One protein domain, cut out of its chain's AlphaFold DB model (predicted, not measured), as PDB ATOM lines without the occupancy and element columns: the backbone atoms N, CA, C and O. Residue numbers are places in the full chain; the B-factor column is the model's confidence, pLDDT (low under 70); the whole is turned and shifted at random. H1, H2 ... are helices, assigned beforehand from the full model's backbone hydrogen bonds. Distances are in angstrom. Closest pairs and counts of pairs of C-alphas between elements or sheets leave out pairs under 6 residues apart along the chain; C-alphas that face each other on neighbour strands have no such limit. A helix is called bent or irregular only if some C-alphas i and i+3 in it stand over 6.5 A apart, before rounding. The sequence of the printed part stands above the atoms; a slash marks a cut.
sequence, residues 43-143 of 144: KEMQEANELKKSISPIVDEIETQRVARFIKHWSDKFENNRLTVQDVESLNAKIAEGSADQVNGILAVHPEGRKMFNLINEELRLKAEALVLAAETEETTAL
ATOM      1  N   LYS A  43     -34.410 -45.463 -40.563       85.50
ATOM      2  CA  LYS A  43     -33.163 -45.399 -39.777       85.50
ATOM      3  C   LYS A  43     -32.352 -44.140 -40.089       85.50
ATOM      4  O   LYS A  43     -31.932 -43.459 -39.164       85.50
ATOM      5  N   GLU A  44     -32.251 -43.765 -41.361       86.12
ATOM      6  CA  GLU A  44     -31.570 -42.535 -41.791       86.12
ATOM      7  C   GLU A  44     -32.184 -41.282 -41.146       86.12
ATOM      8  O   GLU A  44     -31.468 -40.400 -40.678       86.12
ATOM      9  N   MET A  45     -33.518 -41.217 -41.025       87.06
ATOM     10  CA  MET A  45     -34.188 -40.115 -40.320       87.06
ATOM     11  C   MET A  45     -33.876 -40.096 -38.818       87.06
ATOM     12  O   MET A  45     -33.906 -39.035 -38.189       87.06
ATOM     13  N   GLN A  46     -33.613 -41.253 -38.210       87.25
ATOM     14  CA  GLN A  46     -33.159 -41.324 -36.825       87.25
ATOM     15  C   GLN A  46     -31.729 -40.842 -36.673       87.25
ATOM     16  O   GLN A  46     -31.500 -39.978 -35.834       87.25
ATOM     17  N   GLU A  47     -30.818 -41.330 -37.504       88.00
ATOM     18  CA  GLU A  47     -29.419 -40.910 -37.501       88.00
ATOM     19  C   GLU A  47     -29.305 -39.400 -37.740       88.00
ATOM     20  O   GLU A  47     -28.631 -38.705 -36.985       88.00
ATOM     21  N   ALA A  48     -30.068 -38.852 -38.692       87.75
ATOM     22  CA  ALA A  48     -30.132 -37.411 -38.927       87.75
ATOM     23  C   ALA A  48     -30.661 -36.630 -37.709       87.75
ATOM     24  O   ALA A  48     -30.161 -35.552 -37.398       87.75
ATOM     25  N   ASN A  49     -31.656 -37.161 -36.991       86.94
ATOM     26  CA  ASN A  49     -32.171 -36.530 -35.774       86.94
ATOM     27  C   ASN A  49     -31.173 -36.591 -34.614       86.94
ATOM     28  O   ASN A  49     -31.073 -35.636 -33.848       86.94
ATOM     29  N   GLU A  50     -30.469 -37.708 -34.455       88.19
ATOM     30  CA  GLU A  50     -29.438 -37.878 -33.432       88.19
ATOM     31  C   GLU A  50     -28.238 -36.978 -33.718       88.19
ATOM     32  O   GLU A  50     -27.763 -36.299 -32.810       88.19
ATOM     33  N   LEU A  51     -27.833 -36.872 -34.987       89.00
ATOM     34  CA  LEU A  51     -26.808 -35.942 -35.445       89.00
ATOM     35  C   LEU A  51     -27.233 -34.485 -35.239       89.00
ATOM     36  O   LEU A  51     -26.481 -33.681 -34.698       89.00
ATOM     37  N   LYS A  52     -28.468 -34.128 -35.606       88.75
ATOM     38  CA  LYS A  52     -29.002 -32.788 -35.342       88.75
ATOM     39  C   LYS A  52     -28.994 -32.487 -33.845       88.75
ATOM     40  O   LYS A  52     -28.618 -31.392 -33.443       88.75
ATOM     41  N   LYS A  53     -29.380 -33.456 -33.013       89.62
ATOM     42  CA  LYS A  53     -29.387 -33.314 -31.556       89.62
ATOM     43  C   LYS A  53     -27.975 -33.180 -30.980       89.62
ATOM     44  O   LYS A  53     -27.806 -32.420 -30.035       89.62
ATOM     45  N   SER A  54     -26.986 -33.890 -31.519       89.56
ATOM     46  CA  SER A  54     -25.597 -33.791 -31.056       89.56
ATOM     47  C   SER A  54     -24.926 -32.488 -31.490       89.56
ATOM     48  O   SER A  54     -24.105 -31.956 -30.748       89.56
ATOM     49  N   ILE A  55     -25.308 -31.945 -32.648       90.06
ATOM     50  CA  ILE A  55     -24.786 -30.680 -33.174       90.06
ATOM     51  C   ILE A  55     -25.535 -29.462 -32.602       90.06
ATOM     52  O   ILE A  55     -24.937 -28.393 -32.510       90.06
ATOM     53  N   SER A  56     -26.795 -29.603 -32.165       89.94
ATOM     54  CA  SER A  56     -27.612 -28.494 -31.631       89.94
ATOM     55  C   SER A  56     -26.877 -27.641 -30.593       89.94
ATOM     56  O   SER A  56     -26.802 -26.439 -30.812       89.94
ATOM     57  N   PRO A  57     -26.229 -28.205 -29.549       91.62
ATOM     58  CA  PRO A  57     -25.538 -27.388 -28.550       91.62
ATOM     59  C   PRO A  57     -24.398 -26.551 -29.141       91.62
ATOM     60  O   PRO A  57     -24.118 -25.458 -28.666       91.62
ATOM     61  N   ILE A  58     -23.735 -27.058 -30.185       89.19
ATOM     62  CA  ILE A  58     -22.653 -26.346 -30.873       89.19
ATOM     63  C   ILE A  58     -23.233 -25.186 -31.685       89.19
ATOM     64  O   ILE A  58     -22.674 -24.093 -31.677       89.19
ATOM     65  N   VAL A  59     -24.346 -25.415 -32.384       89.38
ATOM     66  CA  VAL A  59     -25.032 -24.370 -33.158       89.38
ATOM     67  C   VAL A  59     -25.548 -23.283 -32.222       89.38
ATOM     68  O   VAL A  59     -25.265 -22.112 -32.460       89.38
ATOM     69  N   ASP A  60     -26.199 -23.673 -31.128       91.25
ATOM     70  CA  ASP A  60     -26.735 -22.760 -30.118       91.25
ATOM     71  C   ASP A  60     -25.616 -21.900 -29.503       91.25
ATOM     72  O   ASP A  60     -25.765 -20.686 -29.357       91.25
ATOM     73  N   GLU A  61     -24.455 -22.493 -29.204       92.12
ATOM     74  CA  GLU A  61     -23.281 -21.762 -28.707       92.12
ATOM     75  C   GLU A  61     -22.718 -20.798 -29.764       92.12
ATOM     76  O   GLU A  61     -22.418 -19.643 -29.459       92.12
ATOM     77  N   ILE A  62     -22.605 -21.222 -31.029       91.25
ATOM     78  CA  ILE A  62     -22.132 -20.360 -32.125       91.25
ATOM     79  C   ILE A  62     -23.076 -19.169 -32.330       91.25
ATOM     80  O   ILE A  62     -22.611 -18.039 -32.516       91.25
ATOM     81  N   GLU A  63     -24.386 -19.403 -32.309       88.50
ATOM     82  CA  GLU A  63     -25.406 -18.360 -32.415       88.50
ATOM     83  C   GLU A  63     -25.342 -17.413 -31.216       88.50
ATOM     84  O   GLU A  63     -25.279 -16.195 -31.401       88.50
ATOM     85  N   THR A  64     -25.227 -17.954 -30.003       91.00
ATOM     86  CA  THR A  64     -25.073 -17.172 -28.770       91.00
ATOM     87  C   THR A  64     -23.826 -16.293 -28.826       91.00
ATOM     88  O   THR A  64     -23.906 -15.086 -28.597       91.00
ATOM     89  N   GLN A  65     -22.673 -16.838 -29.219       92.19
ATOM     90  CA  GLN A  65     -21.438 -16.067 -29.373       92.19
ATOM     91  C   GLN A  65     -21.526 -15.023 -30.487       92.19
ATOM     92  O   GLN A  65     -20.902 -13.962 -30.394       92.19
ATOM     93  N   ARG A  66     -22.253 -15.310 -31.571       90.38
ATOM     94  CA  ARG A  66     -22.484 -14.350 -32.657       90.38
ATOM     95  C   ARG A  66     -23.301 -13.165 -32.151       90.38
ATOM     96  O   ARG A  66     -22.889 -12.024 -32.361       90.38
ATOM     97  N   VAL A  67     -24.404 -13.430 -31.455       89.44
ATOM     98  CA  VAL A  67     -25.267 -12.394 -30.873       89.44
ATOM     99  C   VAL A  67     -24.524 -11.621 -29.784       89.44
ATOM    100  O   VAL A  67     -24.540 -10.396 -29.795       89.44
ATOM    101  N   ALA A  68     -23.778 -12.292 -28.905       90.75
ATOM    102  CA  ALA A  68     -22.985 -11.636 -27.867       90.75
ATOM    103  C   ALA A  68     -21.917 -10.698 -28.453       90.75
ATOM    104  O   ALA A  68     -21.750  -9.574 -27.981       90.75
ATOM    105  N   ARG A  69     -21.219 -11.120 -29.519       93.31
ATOM    106  CA  ARG A  69     -20.257 -10.263 -30.232       93.31
ATOM    107  C   ARG A  69     -20.929  -9.066 -30.892       93.31
ATOM    108  O   ARG A  69     -20.389  -7.966 -30.808       93.31
ATOM    109  N   PHE A  70     -22.089  -9.273 -31.515       92.56
ATOM    110  CA  PHE A  70     -22.894  -8.186 -32.069       92.56
ATOM    111  C   PHE A  70     -23.262  -7.180 -30.975       92.56
ATOM    112  O   PHE A  70     -22.965  -5.995 -31.111       92.56
ATOM    113  N   ILE A  71     -23.822  -7.658 -29.860       91.06
ATOM    114  CA  ILE A  71     -24.247  -6.807 -28.750       91.06
ATOM    115  C   ILE A  71     -23.070  -6.020 -28.190       91.06
ATOM    116  O   ILE A  71     -23.173  -4.807 -28.033       91.06
ATOM    117  N   LYS A  72     -21.943  -6.687 -27.931       92.50
ATOM    118  CA  LYS A  72     -20.747  -6.039 -27.397       92.50
ATOM    119  C   LYS A  72     -20.231  -4.949 -28.334       92.50
ATOM    120  O   LYS A  72     -20.040  -3.822 -27.899       92.50
ATOM    121  N   HIS A  73     -20.058  -5.264 -29.619       92.94
ATOM    122  CA  HIS A  73     -19.535  -4.313 -30.600       92.94
ATOM    123  C   HIS A  73     -20.379  -3.036 -30.680       92.94
ATOM    124  O   HIS A  73     -19.844  -1.929 -30.675       92.94
ATOM    125  N   TRP A  74     -21.700  -3.192 -30.747       92.88
ATOM    126  CA  TRP A  74     -22.612  -2.063 -30.881       92.88
ATOM    127  C   TRP A  74     -22.816  -1.314 -29.568       92.88
ATOM    128  O   TRP A  74     -22.859  -0.088 -29.591       92.88
ATOM    129  N   SER A  75     -22.850  -2.011 -28.430       91.06
ATOM    130  CA  SER A  75     -22.906  -1.364 -27.112       91.06
ATOM    131  C   SER A  75     -21.677  -0.492 -26.883       91.06
ATOM    132  O   SER A  75     -21.831   0.675 -26.543       91.06
ATOM    133  N   ASP A  76     -20.476  -0.988 -27.207       92.25
ATOM    134  CA  ASP A  76     -19.245  -0.197 -27.116       92.25
ATOM    135  C   ASP A  76     -19.330   1.079 -27.978       92.25
ATOM    136  O   ASP A  76     -18.858   2.144 -27.574       92.25
ATOM    137  N   LYS A  77     -19.947   1.015 -29.167       91.75
ATOM    138  CA  LYS A  77     -20.140   2.201 -30.018       91.75
ATOM    139  C   LYS A  77     -21.179   3.171 -29.463       91.75
ATOM    140  O   LYS A  77     -20.949   4.381 -29.526       91.75
ATOM    141  N   PHE A  78     -22.289   2.665 -28.932       90.44
ATOM    142  CA  PHE A  78     -23.362   3.492 -28.383       90.44
ATOM    143  C   PHE A  78     -22.947   4.182 -27.080       90.44
ATOM    144  O   PHE A  78     -23.137   5.389 -26.956       90.44
ATOM    145  N   GLU A  79     -22.310   3.466 -26.153       87.12
ATOM    146  CA  GLU A  79     -21.875   4.009 -24.859       87.12
ATOM    147  C   GLU A  79     -20.790   5.081 -25.007       87.12
ATOM    148  O   GLU A  79     -20.763   6.055 -24.258       87.12
ATOM    149  N   ASN A  80     -19.921   4.948 -26.013       88.00
ATOM    150  CA  ASN A  80     -18.869   5.928 -26.289       88.00
ATOM    151  C   ASN A  80     -19.298   7.034 -27.268       88.00
ATOM    152  O   ASN A  80     -18.471   7.873 -27.626       88.00
ATOM    153  N   ASN A  81     -20.555   7.026 -27.726       83.31
ATOM    154  CA  ASN A  81     -21.092   7.955 -28.721       83.31
ATOM    155  C   ASN A  81     -20.238   8.038 -30.008       83.31
ATOM    156  O   ASN A  81     -19.953   9.115 -30.528       83.31
ATOM    157  N   ARG A  82     -19.782   6.878 -30.503       87.81
ATOM    158  CA  ARG A  82     -18.886   6.736 -31.672       87.81
ATOM    159  C   ARG A  82     -19.606   6.214 -32.916       87.81
ATOM    160  O   ARG A  82     -18.990   5.544 -33.745       87.81
ATOM    161  N   LEU A  83     -20.909   6.457 -33.024       91.69
ATOM    162  CA  LEU A  83     -21.689   6.020 -34.178       91.69
ATOM    163  C   LEU A  83     -21.329   6.862 -35.408       91.69
ATOM    164  O   LEU A  83     -21.308   8.088 -35.337       91.69
ATOM    165  N   THR A  84     -21.048   6.206 -36.532       92.31
ATOM    166  CA  THR A  84     -20.724   6.864 -37.808       92.31
ATOM    167  C   THR A  84     -21.815   6.635 -38.858       92.31
ATOM    168  O   THR A  84     -22.707   5.811 -38.674       92.31
ATOM    169  N   VAL A  85     -21.740   7.333 -39.994       92.19
ATOM    170  CA  VAL A  85     -22.660   7.115 -41.127       92.19
ATOM    171  C   VAL A  85     -22.582   5.672 -41.639       92.19
ATOM    172  O   VAL A  85     -23.606   5.007 -41.765       92.19
ATOM    173  N   GLN A  86     -21.366   5.151 -41.826       93.00
ATOM    174  CA  GLN A  86     -21.132   3.775 -42.286       93.00
ATOM    175  C   GLN A  86     -21.711   2.725 -41.321       93.00
ATOM    176  O   GLN A  86     -22.149   1.645 -41.726       93.00
ATOM    177  N   ASP A  87     -21.721   3.037 -40.028       93.44
ATOM    178  CA  ASP A  87     -22.306   2.178 -39.005       93.44
ATOM    179  C   ASP A  87     -23.825   2.100 -39.119       93.44
ATOM    180  O   ASP A  87     -24.400   1.016 -39.027       93.44
ATOM    181  N   VAL A  88     -24.472   3.240 -39.358       93.25
ATOM    182  CA  VAL A  88     -25.919   3.317 -39.571       93.25
ATOM    183  C   VAL A  88     -26.310   2.610 -40.865       93.25
ATOM    184  O   VAL A  88     -27.259   1.832 -40.858       93.25
ATOM    185  N   GLU A  89     -25.534   2.765 -41.938       94.31
ATOM    186  CA  GLU A  89     -25.715   1.995 -43.176       94.31
ATOM    187  C   GLU A  89     -25.574   0.486 -42.937       94.31
ATOM    188  O   GLU A  89     -26.400  -0.295 -43.407       94.31
ATOM    189  N   SER A  90     -24.583   0.063 -42.146       94.19
ATOM    190  CA  SER A  90     -24.384  -1.350 -41.796       94.19
ATOM    191  C   SER A  90     -25.542  -1.913 -40.966       94.19
ATOM    192  O   SER A  90     -25.952  -3.058 -41.158       94.19
ATOM    193  N   LEU A  91     -26.091  -1.122 -40.041       93.94
ATOM    194  CA  LEU A  91     -27.277  -1.489 -39.267       93.94
ATOM    195  C   LEU A  91     -28.537  -1.537 -40.144       93.94
ATOM    196  O   LEU A  91     -29.315  -2.482 -40.026       93.94
ATOM    197  N   ASN A  92     -28.707  -0.588 -41.065       94.12
ATOM    198  CA  ASN A  92     -29.796  -0.585 -42.043       94.12
ATOM    199  C   ASN A  92     -29.719  -1.788 -42.991       94.12
ATOM    200  O   ASN A  92     -30.740  -2.420 -43.258       94.12
ATOM    201  N   ALA A  93     -28.520  -2.166 -43.440       94.06
ATOM    202  CA  ALA A  93     -28.313  -3.374 -44.233       94.06
ATOM    203  C   ALA A  93     -28.744  -4.628 -43.456       94.06
ATOM    204  O   ALA A  93     -29.484  -5.455 -43.979       94.06
ATOM    205  N   LYS A  94     -28.393  -4.729 -42.167       92.81
ATOM    206  CA  LYS A  94     -28.855  -5.829 -41.302       92.81
ATOM    207  C   LYS A  94     -30.369  -5.859 -41.115       92.81
ATOM    208  O   LYS A  94     -30.948  -6.943 -41.048       92.81
ATOM    209  N   ILE A  95     -31.013  -4.695 -41.027       93.88
ATOM    210  CA  ILE A  95     -32.477  -4.598 -41.000       93.88
ATOM    211  C   ILE A  95     -33.055  -5.148 -42.312       93.88
ATOM    212  O   ILE A  95     -33.963  -5.977 -42.265       93.88
ATOM    213  N   ALA A  96     -32.497  -4.758 -43.463       92.88
ATOM    214  CA  ALA A  96     -32.927  -5.234 -44.779       92.88
ATOM    215  C   ALA A  96     -32.696  -6.746 -44.985       92.88
ATOM    216  O   ALA A  96     -33.506  -7.411 -45.623       92.88
ATOM    217  N   GLU A  97     -31.644  -7.310 -44.386       93.88
ATOM    218  CA  GLU A  97     -31.360  -8.755 -44.353       93.88
ATOM    219  C   GLU A  97     -32.307  -9.549 -43.426       93.88
ATOM    220  O   GLU A  97     -32.191 -10.770 -43.321       93.88
ATOM    221  N   GLY A  98     -33.240  -8.883 -42.733       90.50
ATOM    222  CA  GLY A  98     -34.223  -9.518 -41.849       90.50
ATOM    223  C   GLY A  98     -33.804  -9.611 -40.378       90.50
ATOM    224  O   GLY A  98     -34.507 -10.227 -39.583       90.50
ATOM    225  N   SER A  99     -32.700  -8.975 -39.971       91.94
ATOM    226  CA  SER A  99     -32.233  -8.941 -38.570       91.94
ATOM    227  C   SER A  99     -32.772  -7.735 -37.783       91.94
ATOM    228  O   SER A  99     -32.119  -7.240 -36.860       91.94
ATOM    229  N   ALA A 100     -33.963  -7.245 -38.143       93.31
ATOM    230  CA  ALA A 100     -34.555  -6.042 -37.559       93.31
ATOM    231  C   ALA A 100     -34.734  -6.145 -36.036       93.31
ATOM    232  O   ALA A 100     -34.435  -5.190 -35.324       93.31
ATOM    233  N   ASP A 101     -35.139  -7.307 -35.519       93.56
ATOM    234  CA  ASP A 101     -35.356  -7.509 -34.081       93.56
ATOM    235  C   ASP A 101     -34.063  -7.382 -33.267       93.56
ATOM    236  O   ASP A 101     -34.066  -6.790 -32.188       93.56
ATOM    237  N   GLN A 102     -32.935  -7.871 -33.793       90.69
ATOM    238  CA  GLN A 102     -31.632  -7.748 -33.129       90.69
ATOM    239  C   GLN A 102     -31.176  -6.287 -33.069       90.69
ATOM    240  O   GLN A 102     -30.706  -5.824 -32.028       90.69
ATOM    241  N   VAL A 103     -31.345  -5.549 -34.173       93.31
ATOM    242  CA  VAL A 103     -30.993  -4.124 -34.252       93.31
ATOM    243  C   VAL A 103     -31.910  -3.291 -33.353       93.31
ATOM    244  O   VAL A 103     -31.440  -2.492 -32.546       93.31
ATOM    245  N   ASN A 104     -33.219  -3.520 -33.413       93.25
ATOM    246  CA  ASN A 104     -34.189  -2.822 -32.574       93.25
ATOM    247  C   ASN A 104     -33.995  -3.131 -31.089       93.25
ATOM    248  O   ASN A 104     -34.115  -2.227 -30.264       93.25
ATOM    249  N   GLY A 105     -33.658  -4.378 -30.752       92.31
ATOM    250  CA  GLY A 105     -33.352  -4.789 -29.388       92.31
ATOM    251  C   GLY A 105     -32.168  -4.018 -28.813       92.31
ATOM    252  O   GLY A 105     -32.269  -3.481 -27.710       92.31
ATOM    253  N   ILE A 106     -31.074  -3.882 -29.573       92.56
ATOM    254  CA  ILE A 106     -29.915  -3.135 -29.078       92.56
ATOM    255  C   ILE A 106     -30.165  -1.624 -28.999       92.56
ATOM    256  O   ILE A 106     -29.746  -0.978 -28.042       92.56
ATOM    257  N   LEU A 107     -30.913  -1.054 -29.944       92.25
ATOM    258  CA  LEU A 107     -31.307   0.357 -29.885       92.25
ATOM    259  C   LEU A 107     -32.278   0.638 -28.725       92.25
ATOM    260  O   LEU A 107     -32.300   1.746 -28.196       92.25
ATOM    261  N   ALA A 108     -33.083  -0.344 -28.307       92.94
ATOM    262  CA  ALA A 108     -33.995  -0.192 -27.176       92.94
ATOM    263  C   ALA A 108     -33.258  -0.096 -25.831       92.94
ATOM    264  O   ALA A 108     -33.708   0.638 -24.951       92.94
ATOM    265  N   VAL A 109     -32.128  -0.795 -25.675       92.06
ATOM    266  CA  VAL A 109     -31.317  -0.747 -24.444       92.06
ATOM    267  C   VAL A 109     -30.348   0.440 -24.402       92.06
ATOM    268  O   VAL A 109     -29.865   0.776 -23.325       92.06
ATOM    269  N   HIS A 110     -30.125   1.121 -25.534       91.31
ATOM    270  CA  HIS A 110     -29.246   2.293 -25.652       91.31
ATOM    271  C   HIS A 110     -30.004   3.532 -26.174       91.31
ATOM    272  O   HIS A 110     -29.913   3.852 -27.363       91.31
ATOM    273  N   PRO A 111     -30.738   4.275 -25.316       90.62
ATOM    274  CA  PRO A 111     -31.604   5.380 -25.747       90.62
ATOM    275  C   PRO A 111     -30.876   6.513 -26.480       90.62
ATOM    276  O   PRO A 111     -31.391   7.044 -27.462       90.62
ATOM    277  N   GLU A 112     -29.672   6.877 -26.034       89.56
ATOM    278  CA  GLU A 112     -28.864   7.908 -26.700       89.56
ATOM    279  C   GLU A 112     -28.328   7.412 -28.049       89.56
ATOM    280  O   GLU A 112     -28.401   8.126 -29.050       89.56
ATOM    281  N   GLY A 113     -27.905   6.144 -28.115       89.88
ATOM    282  CA  GLY A 113     -27.528   5.484 -29.365       89.88
ATOM    283  C   GLY A 113     -28.668   5.464 -30.384       89.88
ATOM    284  O   GLY A 113     -28.451   5.737 -31.563       89.88
ATOM    285  N   ARG A 114     -29.905   5.240 -29.924       92.94
ATOM    286  CA  ARG A 114     -31.116   5.313 -30.752       92.94
ATOM    287  C   ARG A 114     -31.379   6.704 -31.310       92.94
ATOM    288  O   ARG A 114     -31.736   6.817 -32.479       92.94
ATOM    289  N   LYS A 115     -31.209   7.758 -30.508       92.31
ATOM    290  CA  LYS A 115     -31.357   9.138 -31.000       92.31
ATOM    291  C   LYS A 115     -30.335   9.437 -32.091       92.31
ATOM    292  O   LYS A 115     -30.715   9.947 -33.139       92.31
ATOM    293  N   MET A 116     -29.071   9.068 -31.866       90.75
ATOM    294  CA  MET A 116     -27.999   9.280 -32.841       90.75
ATOM    295  C   MET A 116     -28.237   8.489 -34.131       90.75
ATOM    296  O   MET A 116     -28.107   9.033 -35.224       90.75
ATOM    297  N   PHE A 117     -28.650   7.226 -34.004       93.56
ATOM    298  CA  PHE A 117     -29.037   6.392 -35.136       93.56
ATOM    299  C   PHE A 117     -30.148   7.055 -35.957       93.56
ATOM    300  O   PHE A 117     -29.996   7.206 -37.163       93.56
ATOM    301  N   ASN A 118     -31.227   7.508 -35.311       94.00
ATOM    302  CA  ASN A 118     -32.345   8.155 -35.998       94.00
ATOM    303  C   ASN A 118     -31.930   9.452 -36.700       94.00
ATOM    304  O   ASN A 118     -32.347   9.676 -37.831       94.00
ATOM    305  N   LEU A 119     -31.094  10.269 -36.055       94.06
ATOM    306  CA  LEU A 119     -30.602  11.526 -36.618       94.06
ATOM    307  C   LEU A 119     -29.793  11.278 -37.895       94.06
ATOM    308  O   LEU A 119     -30.105  11.830 -38.945       94.06
ATOM    309  N   ILE A 120     -28.799  10.388 -37.834       93.62
ATOM    310  CA  ILE A 120     -27.969  10.050 -38.999       93.62
ATOM    311  C   ILE A 120     -28.820   9.406 -40.102       93.62
ATOM    312  O   ILE A 120     -28.604   9.657 -41.286       93.62
ATOM    313  N   ASN A 121     -29.799   8.578 -39.736       94.06
ATOM    314  CA  ASN A 121     -30.671   7.926 -40.707       94.06
ATOM    315  C   ASN A 121     -31.586   8.931 -41.428       94.06
ATOM    316  O   ASN A 121     -31.832   8.806 -42.626       94.06
ATOM    317  N   GLU A 122     -32.056   9.959 -40.721       93.88
ATOM    318  CA  GLU A 122     -32.802  11.064 -41.318       93.88
ATOM    319  C   GLU A 122     -31.925  11.878 -42.279       93.88
ATOM    320  O   GLU A 122     -32.345  12.146 -43.405       93.88
ATOM    321  N   GLU A 123     -30.682  12.187 -41.897       92.25
ATOM    322  CA  GLU A 123     -29.719  12.845 -42.787       92.25
ATOM    323  C   GLU A 123     -29.447  12.027 -44.059       92.25
ATOM    324  O   GLU A 123     -29.384  12.586 -45.157       92.25
ATOM    325  N   LEU A 124     -29.301  10.705 -43.932       91.81
ATOM    326  CA  LEU A 124     -29.125   9.798 -45.067       91.81
ATOM    327  C   LEU A 124     -30.343   9.799 -45.992       91.81
ATOM    328  O   LEU A 124     -30.181   9.869 -47.211       91.81
ATOM    329  N   ARG A 125     -31.556   9.779 -45.428       91.75
ATOM    330  CA  ARG A 125     -32.799   9.851 -46.205       91.75
ATOM    331  C   ARG A 125     -32.889  11.158 -46.992       91.75
ATOM    332  O   ARG A 125     -33.143  11.126 -48.191       91.75
ATOM    333  N   LEU A 126     -32.618  12.291 -46.342       90.69
ATOM    334  CA  LEU A 126     -32.638  13.606 -46.988       90.69
ATOM    335  C   LEU A 126     -31.592  13.712 -48.108       90.69
ATOM    336  O   LEU A 126     -31.879  14.266 -49.167       90.69
ATOM    337  N   LYS A 127     -30.392  13.150 -47.911       87.12
ATOM    338  CA  LYS A 127     -29.363  13.089 -48.963       87.12
ATOM    339  C   LYS A 127     -29.795  12.224 -50.144       87.12
ATOM    340  O   LYS A 127     -29.578  12.625 -51.282       87.12
ATOM    341  N   ALA A 128     -30.402  11.067 -49.889       85.88
ATOM    342  CA  ALA A 128     -30.907  10.199 -50.948       85.88
ATOM    343  C   ALA A 128     -32.005  10.893 -51.770       85.88
ATOM    344  O   ALA A 128     -31.952  10.873 -52.996       85.88
ATOM    345  N   GLU A 129     -32.944  11.575 -51.111       85.19
ATOM    346  CA  GLU A 129     -34.005  12.344 -51.775       85.19
ATOM    347  C   GLU A 129     -33.434  13.496 -52.619       85.19
ATOM    348  O   GLU A 129     -33.830  13.675 -53.770       85.19
ATOM    349  N   ALA A 130     -32.448  14.233 -52.097       83.12
ATOM    350  CA  ALA A 130     -31.782  15.303 -52.838       83.12
ATOM    351  C   ALA A 130     -31.029  14.797 -54.085       83.12
ATOM    352  O   ALA A 130     -31.015  15.477 -55.109       83.12
ATOM    353  N   LEU A 131     -30.425  13.605 -54.016       80.69
ATOM    354  CA  LEU A 131     -29.739  12.985 -55.156       80.69
ATOM    355  C   LEU A 131     -30.714  12.544 -56.253       80.69
ATOM    356  O   LEU A 131     -30.401  12.704 -57.430       80.69
ATOM    357  N   VAL A 132     -31.894  12.032 -55.886       80.12
ATOM    358  CA  VAL A 132     -32.944  11.667 -56.854       80.12
ATOM    359  C   VAL A 132     -33.456  12.908 -57.587       80.12
ATOM    360  O   VAL A 132     -33.491  12.919 -58.812       80.12
ATOM    361  N   LEU A 133     -33.752  13.985 -56.854       73.38
ATOM    362  CA  LEU A 133     -34.170  15.266 -57.437       73.38
ATOM    363  C   LEU A 133     -33.117  15.849 -58.392       73.38
ATOM    364  O   LEU A 133     -33.471  16.335 -59.463       73.38
ATOM    365  N   ALA A 134     -31.831  15.776 -58.031       70.12
ATOM    366  CA  ALA A 134     -30.741  16.228 -58.894       70.12
ATOM    367  C   ALA A 134     -30.643  15.393 -60.186       70.12
ATOM    368  O   ALA A 134     -30.533  15.962 -61.275       70.12
ATOM    369  N   ALA A 135     -30.755  14.066 -60.082       70.69
ATOM    370  CA  ALA A 135     -30.721  13.161 -61.230       70.69
ATOM    371  C   ALA A 135     -31.906  13.386 -62.190       70.69
ATOM    372  O   ALA A 135     -31.704  13.458 -63.400       70.69
ATOM    373  N   GLU A 136     -33.118  13.587 -61.664       68.88
ATOM    374  CA  GLU A 136     -34.310  13.893 -62.468       68.88
ATOM    375  C   GLU A 136     -34.186  15.250 -63.185       68.88
ATOM    376  O   GLU A 136     -34.580  15.390 -64.348       68.88
ATOM    377  N   THR A 137     -33.588  16.259 -62.539       64.31
ATOM    378  CA  THR A 137     -33.335  17.553 -63.192       64.31
ATOM    379  C   THR A 137     -32.276  17.469 -64.293       64.31
ATOM    380  O   THR A 137     -32.454  18.090 -65.340       64.31
ATOM    381  N   GLU A 138     -31.212  16.680 -64.126       62.28
ATOM    382  CA  GLU A 138     -30.201  16.486 -65.176       62.28
ATOM    383  C   GLU A 138     -30.766  15.725 -66.389       62.28
ATOM    384  O   GLU A 138     -30.533  16.142 -67.524       62.28
ATOM    385  N   GLU A 139     -31.588  14.692 -66.176       59.75
ATOM    386  CA  GLU A 139     -32.267  13.962 -67.262       59.75
ATOM    387  C   GLU A 139     -33.233  14.859 -68.053       59.75
ATOM    388  O   GLU A 139     -33.279  14.804 -69.283       59.75
ATOM    389  N   THR A 140     -33.960  15.745 -67.367       57.94
ATOM    390  CA  THR A 140     -34.918  16.659 -68.011       57.94
ATOM    391  C   THR A 140     -34.215  17.761 -68.815       57.94
ATOM    392  O   THR A 140     -34.739  18.211 -69.832       57.94
ATOM    393  N   THR A 141     -33.015  18.183 -68.401       58.50
ATOM    394  CA  THR A 141     -32.238  19.215 -69.116       58.50
ATOM    395  C   THR A 141     -31.433  18.637 -70.287       58.50
ATOM    396  O   THR A 141     -31.125  19.364 -71.226       58.50
ATOM    397  N   ALA A 142     -31.115  17.338 -70.270       56.53
ATOM    398  CA  ALA A 142     -30.417  16.643 -71.356       56.53
ATOM    399  C   ALA A 142     -31.324  16.257 -72.549       56.53
ATOM    400  O   ALA A 142     -30.820  15.838 -73.591       56.53
ATOM    401  N   LEU A 143     -32.648  16.383 -72.400       54.06
ATOM    402  CA  LEU A 143     -33.664  16.057 -73.412       54.06
ATOM    403  C   LEU A 143     -34.234  17.288 -74.159       54.06
ATOM    404  O   LEU A 143     -35.181  17.130 -74.934       54.06
TER     405      LEU A 143
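Overview. This is residues 43 to 143 of the 144 residues of an uncharacterized protein of Pedobacter hartonius (UniProt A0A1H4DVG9). Two long helices, H1 and H3, meet near their ends in a wide V, and the shorter H2, folded into two arms, fills the notch between them as part of a small body. The far parts of the V stick out well beyond that body: residues 43 to 66 of H1 at one tip, and residues 125 to 143, most of them in H3, at the other. The printed part has 101 residues, with three named helices in the order H1, H2, H3 and no named strand; the class is all helix. The whole is extended, with a radius of gyration of the C-alphas of 21.0 A, and flat, spanning 71 by 40 by 16 A.

Along the chain. H1, residues 43 to 79, begins at C-alpha 43 (-33.163, -45.399, -39.777). By its hydrogen bonds it was assigned as one helix, but it is bent, with C-alphas 54 and 57 6.9 A apart. Its arms are H1a, residues 43 to 54, 16.4 A long, and H1b, residues 57 to 79, 31.8 A long. H2, residues 85 to 109, was likewise assigned as one helix by its hydrogen bonds and is bent, with C-alphas 98 and 101 8.1 A apart. Its arms are H2a, residues 85 to 98, 20.3 A long, and H2b, residues 101 to 109, 12.4 A long. H3, residues 111 to 141, runs 45.5 A to C-alpha 141 (-32.238, 19.215, -69.116).

Arrangement. H1a stands to H1b at a steep tilt of 36 degrees, only just past shallow, and is apart from H2a, H2b and H3. H1b, with residues 71 to 75 alone, only just touches H2b, with 3 pairs of C-alphas within 8 A. Their closest C-alphas, of Ile 71 and Ile 106, are 6.8 A apart, and they run the same way at a steep tilt of 44 degrees. H1b and H3 only just touch, with 3 such pairs and only at their ends, about perpendicular at 82 degrees; their closest C-alphas, of Phe 78 and Gly 113, are 4.7 A apart. H1b and H2a are apart. H2a and H2b only just touch, with 3 such pairs, and run opposite ways at a steep tilt of 48 degrees; their closest C-alphas, of Leu 91 and Val 103, are 6.8 A apart. H2a, with residues 85 to 88 alone, touches residues 117 to 121 of H3, about perpendicular at 90 degrees; the closest C-alphas, of Val 88 and Phe 117, are 6.2 A apart. H2b and H3 only just touch, with 3 such pairs, and only at the corner by their link, where the closest C-alphas, of Leu 107 and Arg 114, are 5.0 A apart. Every O i to N i+4 pair is within hydrogen-bond range in H1a, H1b, H2a, H2b and H3.

Size, cuts and confidence. The two C-alphas farthest apart, those of Lys 43 and Thr 141, are 71.0 A apart. Without the stretches that stand free, the body has 58 residues and spans 28 by 25 by 17 A. The printed part has no cut, and both links, H1 to H2 and H2 to H3, are tight. The mean pLDDT of the printed part is 87.7, and residues 136 to 143 are under 70.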